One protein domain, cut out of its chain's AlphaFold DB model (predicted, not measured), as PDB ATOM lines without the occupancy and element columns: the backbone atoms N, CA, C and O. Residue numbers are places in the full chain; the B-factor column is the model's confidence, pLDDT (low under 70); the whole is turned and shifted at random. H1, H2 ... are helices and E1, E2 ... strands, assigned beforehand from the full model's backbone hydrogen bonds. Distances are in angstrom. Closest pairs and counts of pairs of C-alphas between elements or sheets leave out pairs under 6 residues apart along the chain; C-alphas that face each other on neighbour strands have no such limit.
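This is residues 3 to 85 of the 162 residues of an uncharacterized protein of Methanothermococcus okinawensis (UniProt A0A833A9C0). Picture helix H4 running through the middle of a mostly helical body, with H2 and H3 crossing it and the short H1 near its last residues. The small hairpin of E1 and E2 makes one end of the long axis, and the E2 strand leads directly into H5, which lies near H3 and H4. The 83 printed residues hold five named helices and two named strands, in the order H1 H2 H3 H4 E1 E2 H5, with E1 and E2 an antiparallel sheet of two. The whole is compact, with a radius of gyration of the C-alphas of 12.3 A, yet elongated, spanning 39 by 24 by 17 A.

Start at residue 3 and find C-alpha 6 at (-16.581, 26.781, 41.646), where H1, residues 6 to 10, begins. H2 follows at residues 12 to 18, 10.0 A long, and then H3, the longest helix, at residues 20 to 34, 20.9 A. Find C-alpha 40 at (5.038, 24.541, 43.793); from there H4 runs through residues 40 to 53, 20.1 A. Next come E1, residues 59 to 62, 9.9 A, and E2, residues 65 to 68, 10.4 A. H5, residues 70 to 81, is 14.7 A long and ends at C-alpha 81, (4.224, 33.501, 31.912).

Begin at H4, the hub, which touches three helices. H2 touches it about perpendicular at 75 degrees, closest at the C-alphas of Lys 16 and Gly 44, 5.7 A apart. H3 touches it with residues 23 to 27 alone, about perpendicular at 78 degrees, closest at the C-alphas of Ile 23 and Gly 44, 6.0 A. H1 only just touches H4, with 3 pairs of C-alphas within 8 A, the closest those of Leu 9 and Arg 52, 6.4 A. H1 and H2 touch only at the corner, and only just, with 3 such pairs, closest at the C-alphas of Asp 8 and Phe 15, 5.0 A. H5 and H3 are near each other, with 8 pairs of C-alphas within 10 A. Look next at the hairpin E1 and E2, antiparallel at 148 degrees: N 60 and O 67 are 2.8 A apart, N 62 and O 65 3.0 A, both within hydrogen-bond range. Residues 3 to 4 pair antiparallel with residues 66 to 67 of E2. In H1, H2, H3, H4 and H5 every O i to N i+4 pair is within hydrogen-bond range.

The two C-alphas farthest apart are those of Asn 35 and Asp 63, 39.2 A. The printed part has no cut, and each link between named elements is tight. Its mean pLDDT is 94.1, and no printed residue is under 70.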
ATOM      1  N   LYS A   3     -11.732  18.108  35.523       90.19
ATOM      2  CA  LYS A   3     -13.002  18.681  35.988       90.19
ATOM      3  C   LYS A   3     -12.774  19.599  37.190       90.19
ATOM      4  O   LYS A   3     -12.261  19.160  38.225       90.19
ATOM      5  N   ILE A   4     -13.273  20.826  37.106       90.88
ATOM      6  CA  ILE A   4     -13.185  21.830  38.168       90.88
ATOM      7  C   ILE A   4     -14.575  22.301  38.602       90.88
ATOM      8  O   ILE A   4     -15.509  22.361  37.801       90.88
ATOM      9  N   ILE A   5     -14.743  22.599  39.890       91.31
ATOM     10  CA  ILE A   5     -15.982  23.180  40.427       91.31
ATOM     11  C   ILE A   5     -15.706  24.550  41.045       91.31
ATOM     12  O   ILE A   5     -14.588  24.839  41.463       91.31
ATOM     13  N   LYS A   6     -16.734  25.407  41.129       87.31
ATOM     14  CA  LYS A   6     -16.581  26.781  41.646       87.31
ATOM     15  C   LYS A   6     -15.992  26.819  43.060       87.31
ATOM     16  O   LYS A   6     -15.204  27.703  43.363       87.31
ATOM     17  N   SER A   7     -16.330  25.847  43.910       89.38
ATOM     18  CA  SER A   7     -15.775  25.768  45.266       89.38
ATOM     19  C   SER A   7     -14.274  25.474  45.291       89.38
ATOM     20  O   SER A   7     -13.615  25.900  46.232       89.38
ATOM     21  N   ASP A   8     -13.736  24.776  44.283       90.81
ATOM     22  CA  ASP A   8     -12.286  24.569  44.171       90.81
ATOM     23  C   ASP A   8     -11.609  25.913  43.885       90.81
ATOM     24  O   ASP A   8     -10.653  26.277  44.550       90.81
ATOM     25  N   LEU A   9     -12.170  26.709  42.967       91.31
ATOM     26  CA  LEU A   9     -11.642  28.036  42.642       91.31
ATOM     27  C   LEU A   9     -11.732  29.015  43.811       91.31
ATOM     28  O   LEU A   9     -10.898  29.904  43.916       91.31
ATOM     29  N   ASN A  10     -12.699  28.875  44.713       92.62
ATOM     30  CA  ASN A  10     -12.843  29.788  45.849       92.62
ATOM     31  C   ASN A  10     -11.887  29.475  47.011       92.62
ATOM     32  O   ASN A  10     -11.699  30.326  47.877       92.62
ATOM     33  N   SER A  11     -11.253  28.299  47.028       93.94
ATOM     34  CA  SER A  11     -10.378  27.859  48.120       93.94
ATOM     35  C   SER A  11      -8.980  27.514  47.590       93.94
ATOM     36  O   SER A  11      -8.807  26.456  46.984       93.94
ATOM     37  N   PRO A  12      -7.966  28.374  47.822       94.00
ATOM     38  CA  PRO A  12      -6.608  28.130  47.337       94.00
ATOM     39  C   PRO A  12      -6.008  26.807  47.812       94.00
ATOM     40  O   PRO A  12      -5.422  26.084  47.013       94.00
ATOM     41  N   SER A  13      -6.202  26.449  49.084       94.62
ATOM     42  CA  SER A  13      -5.713  25.187  49.648       94.62
ATOM     43  C   SER A  13      -6.333  23.977  48.951       94.62
ATOM     44  O   SER A  13      -5.610  23.124  48.444       94.62
ATOM     45  N   ARG A  14      -7.666  23.948  48.836       93.94
ATOM     46  CA  ARG A  14      -8.395  22.866  48.162       93.94
ATOM     47  C   ARG A  14      -8.003  22.739  46.691       93.94
ATOM     48  O   ARG A  14      -7.901  21.629  46.177       93.94
ATOM     49  N   PHE A  15      -7.798  23.864  46.005       95.75
ATOM     50  CA  PHE A  15      -7.318  23.867  44.628       95.75
ATOM     51  C   PHE A  15      -5.925  23.241  44.522       95.75
ATOM     52  O   PHE A  15      -5.742  22.295  43.758       95.75
ATOM     53  N   LYS A  16      -4.963  23.732  45.314       95.50
ATOM     54  CA  LYS A  16      -3.572  23.254  45.302       95.50
ATOM     55  C   LYS A  16      -3.473  21.773  45.667       95.50
ATOM     56  O   LYS A  16      -2.694  21.059  45.050       95.50
ATOM     57  N   GLU A  17      -4.286  21.299  46.609       95.44
ATOM     58  CA  GLU A  17      -4.357  19.884  46.982       95.44
ATOM     59  C   GLU A  17      -4.902  19.029  45.830       95.44
ATOM     60  O   GLU A  17      -4.272  18.062  45.405       95.44
ATOM     61  N   LYS A  18      -6.039  19.427  45.250       94.81
ATOM     62  CA  LYS A  18      -6.675  18.694  44.148       94.81
ATOM     63  C   LYS A  18      -5.803  18.626  42.890       94.81
ATOM     64  O   LYS A  18      -5.836  17.623  42.180       94.81
ATOM     65  N   PHE A  19      -5.066  19.691  42.595       95.31
ATOM     66  CA  PHE A  19      -4.221  19.811  41.406       95.31
ATOM     67  C   PHE A  19      -2.734  19.585  41.700       95.31
ATOM     68  O   PHE A  19      -1.902  19.901  40.855       95.31
ATOM     69  N   HIS A  20      -2.382  19.017  42.858       95.88
ATOM     70  CA  HIS A  20      -0.993  18.907  43.308       95.88
ATOM     71  C   HIS A  20      -0.071  18.230  42.285       95.88
ATOM     72  O   HIS A  20       0.996  18.760  41.968       95.88
ATOM     73  N   GLN A  21      -0.503  17.092  41.729       96.12
ATOM     74  CA  GLN A  21       0.274  16.374  40.717       96.12
ATOM     75  C   GLN A  21       0.459  17.226  39.458       96.12
ATOM     76  O   GLN A  21       1.580  17.430  39.014       96.12
ATOM     77  N   TYR A  22      -0.628  17.812  38.953       95.94
ATOM     78  CA  TYR A  22      -0.596  18.654  37.760       95.94
ATOM     79  C   TYR A  22       0.316  19.882  37.927       95.94
ATOM     80  O   TYR A  22       1.121  20.185  37.054       95.94
ATOM     81  N   ILE A  23       0.253  20.554  39.080       96.88
ATOM     82  CA  ILE A  23       1.135  21.680  39.425       96.88
ATOM     83  C   ILE A  23       2.602  21.229  39.457       96.88
ATOM     84  O   ILE A  23       3.484  21.940  38.977       96.88
ATOM     85  N   THR A  24       2.869  20.048  40.014       96.81
ATOM     86  CA  THR A  24       4.221  19.479  40.097       96.81
ATOM     87  C   THR A  24       4.765  19.118  38.715       96.81
ATOM     88  O   THR A  24       5.938  19.381  38.426       96.81
ATOM     89  N   ASP A  25       3.914  18.589  37.837       96.50
ATOM     90  CA  ASP A  25       4.268  18.258  36.458       96.50
ATOM     91  C   ASP A  25       4.587  19.532  35.662       96.50
ATOM     92  O   ASP A  25       5.663  19.619  35.068       96.50
ATOM     93  N   LEU A  26       3.732  20.561  35.751       96.12
ATOM     94  CA  LEU A  26       3.968  21.870  35.129       96.12
ATOM     95  C   LEU A  26       5.270  22.511  35.614       96.12
ATOM     96  O   LEU A  26       6.077  22.969  34.808       96.12
ATOM     97  N   LYS A  27       5.517  22.515  36.929       96.75
ATOM     98  CA  LYS A  27       6.779  23.005  37.501       96.75
ATOM     99  C   LYS A  27       7.980  22.288  36.881       96.75
ATOM    100  O   LYS A  27       8.950  22.929  36.478       96.75
ATOM    101  N   THR A  28       7.923  20.961  36.821       97.00
ATOM    102  CA  THR A  28       9.011  20.139  36.280       97.00
ATOM    103  C   THR A  28       9.244  20.424  34.801       97.00
ATOM    104  O   THR A  28      10.389  20.500  34.354       97.00
ATOM    105  N   GLU A  29       8.171  20.591  34.036       96.12
ATOM    106  CA  GLU A  29       8.227  20.932  32.621       96.12
ATOM    107  C   GLU A  29       8.838  22.317  32.389       96.12
ATOM    108  O   GLU A  29       9.756  22.446  31.577       96.12
ATOM    109  N   ILE A  30       8.390  23.328  33.136       95.94
ATOM    110  CA  ILE A  30       8.899  24.697  33.025       95.94
ATOM    111  C   ILE A  30      10.395  24.748  33.348       95.94
ATOM    112  O   ILE A  30      11.165  25.354  32.597       95.94
ATOM    113  N   LEU A  31      10.825  24.061  34.411       95.62
ATOM    114  CA  LEU A  31      12.238  23.971  34.770       95.62
ATOM    115  C   LEU A  31      13.054  23.322  33.646       95.62
ATOM    116  O   LEU A  31      14.086  23.852  33.253       95.62
ATOM    117  N   LYS A  32      12.584  22.200  33.092       96.12
ATOM    118  CA  LYS A  32      13.302  21.487  32.025       96.12
ATOM    119  C   LYS A  32      13.385  22.281  30.723       96.12
ATOM    120  O   LYS A  32      14.416  22.233  30.062       96.12
ATOM    121  N   ARG A  33      12.307  22.964  30.327       95.88
ATOM    122  CA  ARG A  33      12.218  23.646  29.024       95.88
ATOM    123  C   ARG A  33      12.810  25.049  29.032       95.88
ATOM    124  O   ARG A  33      13.428  25.443  28.050       95.88
ATOM    125  N   TYR A  34      12.612  25.798  30.114       93.44
ATOM    126  CA  TYR A  34      12.969  27.220  30.180       93.44
ATOM    127  C   TYR A  34      14.057  27.524  31.209       93.44
ATOM    128  O   TYR A  34      14.494  28.668  31.291       93.44
ATOM    129  N   ASN A  35      14.496  26.528  31.988       92.06
ATOM    130  CA  ASN A  35      15.457  26.695  33.080       92.06
ATOM    131  C   ASN A  35      15.007  27.733  34.130       92.06
ATOM    132  O   ASN A  35      15.821  28.452  34.704       92.06
ATOM    133  N   ILE A  36      13.693  27.825  34.366       91.75
ATOM    134  CA  ILE A  36      13.096  28.711  35.373       91.75
ATOM    135  C   ILE A  36      12.560  27.855  36.516       91.75
ATOM    136  O   ILE A  36      11.714  26.983  36.315       91.75
ATOM    137  N   ASN A  37      13.052  28.111  37.727       92.38
ATOM    138  CA  ASN A  37      12.683  27.356  38.917       92.38
ATOM    139  C   ASN A  37      11.597  28.081  39.715       92.38
ATOM    140  O   ASN A  37      11.900  28.925  40.553       92.38
ATOM    141  N   PHE A  38      10.338  27.725  39.469       93.75
ATOM    142  CA  PHE A  38       9.228  28.136  40.323       93.75
ATOM    143  C   PHE A  38       9.038  27.161  41.486       93.75
ATOM    144  O   PHE A  38       9.189  25.941  41.352       93.75
ATOM    145  N   THR A  39       8.615  27.676  42.629       94.75
ATOM    146  CA  THR A  39       8.086  26.855  43.714       94.75
ATOM    147  C   THR A  39       6.726  26.266  43.329       94.75
ATOM    148  O   THR A  39       5.994  26.779  42.482       94.75
ATOM    149  N   THR A  40       6.363  25.155  43.973       92.88
ATOM    150  CA  THR A  40       5.038  24.541  43.793       92.88
ATOM    151  C   THR A  40       3.928  25.505  44.222       92.88
ATOM    152  O   THR A  40       2.841  25.499  43.648       92.88
ATOM    153  N   GLU A  41       4.208  26.352  45.214       94.81
ATOM    154  CA  GLU A  41       3.270  27.354  45.701       94.81
ATOM    155  C   GLU A  41       3.000  28.439  44.652       94.81
ATOM    156  O   GLU A  41       1.835  28.687  44.344       94.81
ATOM    157  N   GLU A  42       4.053  28.985  44.033       94.94
ATOM    158  CA  GLU A  42       3.948  30.002  42.977       94.94
ATOM    159  C   GLU A  42       3.179  29.493  41.756       94.94
ATOM    160  O   GLU A  42       2.242  30.155  41.312       94.94
ATOM    161  N   ILE A  43       3.510  28.303  41.229       96.94
ATOM    162  CA  ILE A  43       2.753  27.724  40.105       96.94
ATOM    163  C   ILE A  43       1.297  27.493  40.507       96.94
ATOM    164  O   ILE A  43       0.395  27.784  39.724       96.94
ATOM    165  N   GLY A  44       1.049  27.010  41.726       96.81
ATOM    166  CA  GLY A  44      -0.304  26.808  42.233       96.81
ATOM    167  C   GLY A  44      -1.122  28.099  42.286       96.81
ATOM    168  O   GLY A  44      -2.283  28.100  41.873       96.81
ATOM    169  N   ASP A  45      -0.529  29.198  42.752       97.12
ATOM    170  CA  ASP A  45      -1.197  30.503  42.824       97.12
ATOM    171  C   ASP A  45      -1.407  31.135  41.450       97.12
ATOM    172  O   ASP A  45      -2.491  31.656  41.169       97.12
ATOM    173  N   LEU A  46      -0.414  31.046  40.564       96.75
ATOM    174  CA  LEU A  46      -0.529  31.530  39.191       96.75
ATOM    175  C   LEU A  46      -1.601  30.755  38.419       96.75
ATOM    176  O   LEU A  46      -2.479  31.368  37.806       96.75
ATOM    177  N   LEU A  47      -1.590  29.422  38.513       96.94
ATOM    178  CA  LEU A  47      -2.583  28.556  37.883       96.94
ATOM    179  C   LEU A  47      -3.995  28.849  38.414       96.94
ATOM    180  O   LEU A  47      -4.947  28.961  37.641       96.94
ATOM    181  N   LEU A  48      -4.149  29.023  39.728       97.00
ATOM    182  CA  LEU A  48      -5.432  29.398  40.322       97.00
ATOM    183  C   LEU A  48      -5.909  30.768  39.824       97.00
ATOM    184  O   LEU A  48      -7.094  30.937  39.522       97.00
ATOM    185  N   SER A  49      -5.000  31.741  39.741       96.25
ATOM    186  CA  SER A  49      -5.297  33.094  39.275       96.25
ATOM    187  C   SER A  49      -5.856  33.083  37.853       96.25
ATOM    188  O   SER A  49      -6.949  33.610  37.630       96.25
ATOM    189  N   ILE A  50      -5.191  32.392  36.920       96.50
ATOM    190  CA  ILE A  50      -5.666  32.298  35.531       96.50
ATOM    191  C   ILE A  50      -6.976  31.524  35.410       96.50
ATOM    192  O   ILE A  50      -7.824  31.880  34.597       96.50
ATOM    193  N   CYS A  51      -7.204  30.521  36.261       95.06
ATOM    194  CA  CYS A  51      -8.474  29.802  36.280       95.06
ATOM    195  C   CYS A  51      -9.635  30.687  36.761       95.06
ATOM    196  O   CYS A  51     -10.759  30.560  36.272       95.06
ATOM    197  N   ARG A  52      -9.388  31.581  37.728       94.81
ATOM    198  CA  ARG A  52     -10.398  32.512  38.263       94.81
ATOM    199  C   ARG A  52     -10.742  33.619  37.276       94.81
ATOM    200  O   ARG A  52     -11.919  33.935  37.118       94.81
ATOM    201  N   SER A  53      -9.733  34.204  36.636       94.00
ATOM    202  CA  SER A  53      -9.922  35.238  35.613       94.00
ATOM    203  C   SER A  53     -10.338  34.661  34.259       94.00
ATOM    204  O   SER A  53     -10.793  35.411  33.399       94.00
ATOM    205  N   ASN A  54     -10.218  33.340  34.087       93.81
ATOM    206  CA  ASN A  54     -10.336  32.648  32.808       93.81
ATOM    207  C   ASN A  54      -9.420  33.255  31.729       93.81
ATOM    208  O   ASN A  54      -9.802  33.381  30.564       93.81
ATOM    209  N   ASP A  55      -8.216  33.663  32.135       92.88
ATOM    210  CA  ASP A  55      -7.187  34.149  31.219       92.88
ATOM    211  C   ASP A  55      -6.834  33.042  30.219       92.88
ATOM    212  O   ASP A  55      -6.848  31.866  30.577       92.88
ATOM    213  N   PHE A  56      -6.577  33.396  28.956       95.06
ATOM    214  CA  PHE A  56      -6.341  32.423  27.873       95.06
ATOM    215  C   PHE A  56      -7.452  31.368  27.702       95.06
ATOM    216  O   PHE A  56      -7.216  30.317  27.130       95.06
ATOM    217  N   ASN A  57      -8.678  31.618  28.181       94.81
ATOM    218  CA  ASN A  57      -9.782  30.652  28.111       94.81
ATOM    219  C   ASN A  57      -9.436  29.267  28.692       94.81
ATOM    220  O   ASN A  57      -9.956  28.248  28.234       94.81
ATOM    221  N   VAL A  58      -8.586  29.222  29.723       95.56
ATOM    222  CA  VAL A  58      -8.156  27.964  30.359       95.56
ATOM    223  C   VAL A  58      -9.307  27.174  30.983       95.56
ATOM    224  O   VAL A  58      -9.178  25.968  31.190       95.56
ATOM    225  N   ILE A  59     -10.441  27.818  31.280       95.00
ATOM    226  CA  ILE A  59     -11.661  27.152  31.734       95.00
ATOM    227  C   ILE A  59     -12.651  27.010  30.581       95.00
ATOM    228  O   ILE A  59     -13.390  27.934  30.229       95.00
ATOM    229  N   TYR A  60     -12.765  25.784  30.081       93.38
ATOM    230  CA  TYR A  60     -13.825  25.385  29.170       93.38
ATOM    231  C   TYR A  60     -15.105  25.039  29.942       93.38
ATOM    232  O   TYR A  60     -15.087  24.299  30.932       93.38
ATOM    233  N   LYS A  61     -16.248  25.559  29.489       91.69
ATOM    234  CA  LYS A  61     -17.565  25.272  30.073       91.69
ATOM    235  C   LYS A  61     -18.394  24.458  29.092       91.69
ATOM    236  O   LYS A  61     -18.629  24.896  27.971       91.69
ATOM    237  N   LYS A  62     -18.870  23.299  29.543       89.88
ATOM    238  CA  LYS A  62     -19.830  22.467  28.812       89.88
ATOM    239  C   LYS A  62     -20.980  22.125  29.743       89.88
ATOM    240  O   LYS A  62     -20.762  21.556  30.817       89.88
ATOM    241  N   ASP A  63     -22.185  22.508  29.340       87.31
ATOM    242  CA  ASP A  63     -23.376  22.485  30.188       87.31
ATOM    243  C   ASP A  63     -23.110  23.229  31.515       87.31
ATOM    244  O   ASP A  63     -22.547  24.322  31.533       87.31
ATOM    245  N   ASN A  64     -23.456  22.615  32.648       85.94
ATOM    246  CA  ASN A  64     -23.197  23.144  33.988       85.94
ATOM    247  C   ASN A  64     -21.864  22.645  34.595       85.94
ATOM    248  O   ASN A  64     -21.705  22.601  35.817       85.94
ATOM    249  N   LYS A  65     -20.915  22.189  33.764       90.56
ATOM    250  CA  LYS A  65     -19.607  21.665  34.196       90.56
ATOM    251  C   LYS A  65     -18.474  22.532  33.648       90.56
ATOM    252  O   LYS A  65     -18.532  23.016  32.521       90.56
ATOM    253  N   MET A  66     -17.433  22.700  34.460       93.00
ATOM    254  CA  MET A  66     -16.220  23.428  34.093       93.00
ATOM    255  C   MET A  66     -15.046  22.454  34.007       93.00
ATOM    256  O   MET A  66     -14.943  21.514  34.808       93.00
ATOM    257  N   PHE A  67     -14.157  22.694  33.054       94.19
ATOM    258  CA  PHE A  67     -12.987  21.874  32.786       94.19
ATOM    259  C   PHE A  67     -11.770  22.768  32.581       94.19
ATOM    260  O   PHE A  67     -11.863  23.777  31.892       94.19
ATOM    261  N   LEU A  68     -10.647  22.389  33.184       94.25
ATOM    262  CA  LEU A  68      -9.345  22.977  32.907       94.25
ATOM    263  C   LEU A  68      -8.796  22.371  31.615       94.25
ATOM    264  O   LEU A  68      -8.661  21.139  31.516       94.25
ATOM    265  N   GLU A  69      -8.511  23.241  30.654       94.12
ATOM    266  CA  GLU A  69      -7.958  22.897  29.353       94.12
ATOM    267  C   GLU A  69      -6.434  23.013  29.367       94.12
ATOM    268  O   GLU A  69      -5.881  24.098  29.513       94.12
ATOM    269  N   ASP A  70      -5.757  21.881  29.198       93.06
ATOM    270  CA  ASP A  70      -4.302  21.804  29.356       93.06
ATOM    271  C   ASP A  70      -3.562  22.548  28.237       93.06
ATOM    272  O   ASP A  70      -2.620  23.291  28.495       93.06
ATOM    273  N   SER A  71      -4.049  22.444  26.998       94.50
ATOM    274  CA  SER A  71      -3.448  23.136  25.852       94.50
ATOM    275  C   SER A  71      -3.461  24.658  26.015       94.50
ATOM    276  O   SER A  71      -2.496  25.325  25.654       94.50
ATOM    277  N   GLN A  72      -4.525  25.208  26.606       95.81
ATOM    278  CA  GLN A  72      -4.635  26.639  26.885       95.81
ATOM    279  C   GLN A  72      -3.725  27.069  28.044       95.81
ATOM    280  O   GLN A  72      -3.179  28.170  28.018       95.81
ATOM    281  N   VAL A  73      -3.514  26.203  29.044       96.25
ATOM    282  CA  VAL A  73      -2.541  26.461  30.119       96.25
ATOM    283  C   VAL A  73      -1.124  26.515  29.550       96.25
ATOM    284  O   VAL A  73      -0.379  27.439  29.871       96.25
ATOM    285  N   GLN A  74      -0.766  25.589  28.659       96.00
ATOM    286  CA  GLN A  74       0.534  25.597  27.979       96.00
ATOM    287  C   GLN A  74       0.718  26.850  27.113       96.00
ATOM    288  O   GLN A  74       1.751  27.514  27.183       96.00
ATOM    289  N   GLU A  75      -0.316  27.245  26.368       96.81
ATOM    290  CA  GLU A  75      -0.292  28.478  25.579       96.81
ATOM    291  C   GLU A  75      -0.091  29.725  26.460       96.81
ATOM    292  O   GLU A  75       0.690  30.616  26.115       96.81
ATOM    293  N   TRP A  76      -0.748  29.779  27.623       97.25
ATOM    294  CA  TRP A  76      -0.535  30.840  28.607       97.25
ATOM    295  C   TRP A  76       0.902  30.850  29.147       97.25
ATOM    296  O   TRP A  76       1.498  31.927  29.272       97.25
ATOM    297  N   ILE A  77       1.485  29.680  29.430       96.38
ATOM    298  CA  ILE A  77       2.878  29.570  29.880       96.38
ATOM    299  C   ILE A  77       3.802  30.193  28.830       96.38
ATOM    300  O   ILE A  77       4.541  31.135  29.126       96.38
ATOM    301  N   GLU A  78       3.706  29.717  27.591       95.56
ATOM    302  CA  GLU A  78       4.584  30.105  26.487       95.56
ATOM    303  C   GLU A  78       4.447  31.577  26.099       95.56
ATOM    304  O   GLU A  78       5.448  32.264  25.884       95.56
ATOM    305  N   LYS A  79       3.214  32.083  26.012       95.50
ATOM    306  CA  LYS A  79       2.951  33.429  25.484       95.50
ATOM    307  C   LYS A  79       2.917  34.509  26.555       95.50
ATOM    308  O   LYS A  79       3.090  35.684  26.224       95.50
ATOM    309  N   LYS A  80       2.688  34.157  27.825       93.56
ATOM    310  CA  LYS A  80       2.504  35.145  28.897       93.56
ATOM    311  C   LYS A  80       3.384  34.914  30.114       93.56
ATOM    312  O   LYS A  80       4.036  35.873  30.521       93.56
ATOM    313  N   LEU A  81       3.434  33.715  30.692       94.56
ATOM    314  CA  LEU A  81       4.224  33.501  31.912       94.56
ATOM    315  C   LEU A  81       5.719  33.701  31.645       94.56
ATOM    316  O   LEU A  81       6.343  34.584  32.235       94.56
ATOM    317  N   ILE A  82       6.286  32.915  30.729       93.69
ATOM    318  CA  ILE A  82       7.731  32.911  30.473       93.69
ATOM    319  C   ILE A  82       8.221  34.264  29.932       93.69
ATOM    320  O   ILE A  82       9.190  34.801  30.476       93.69
ATOM    321  N   PRO A  83       7.562  34.901  28.941       89.38
ATOM    322  CA  PRO A  83       8.043  36.174  28.401       89.38
ATOM    323  C   PRO A  83       8.033  37.322  29.414       89.38
ATOM    324  O   PRO A  83       8.834  38.249  29.285       89.38
ATOM    325  N   ASN A  84       7.144  37.268  30.410       86.44
ATOM    326  CA  ASN A  84       7.031  38.288  31.455       86.44
ATOM    327  C   ASN A  84       7.739  37.896  32.760       86.44
ATOM    328  O   ASN A  84       7.664  38.639  33.734       86.44
ATOM    329  N   THR A  85       8.452  36.767  32.775       87.06
ATOM    330  CA  THR A  85       9.323  36.385  33.887       87.06
ATOM    331  C   THR A  85      10.731  36.930  33.649       87.06
ATOM    332  O   THR A  85      11.304  36.794  32.559       87.06
TER     333      THR A  85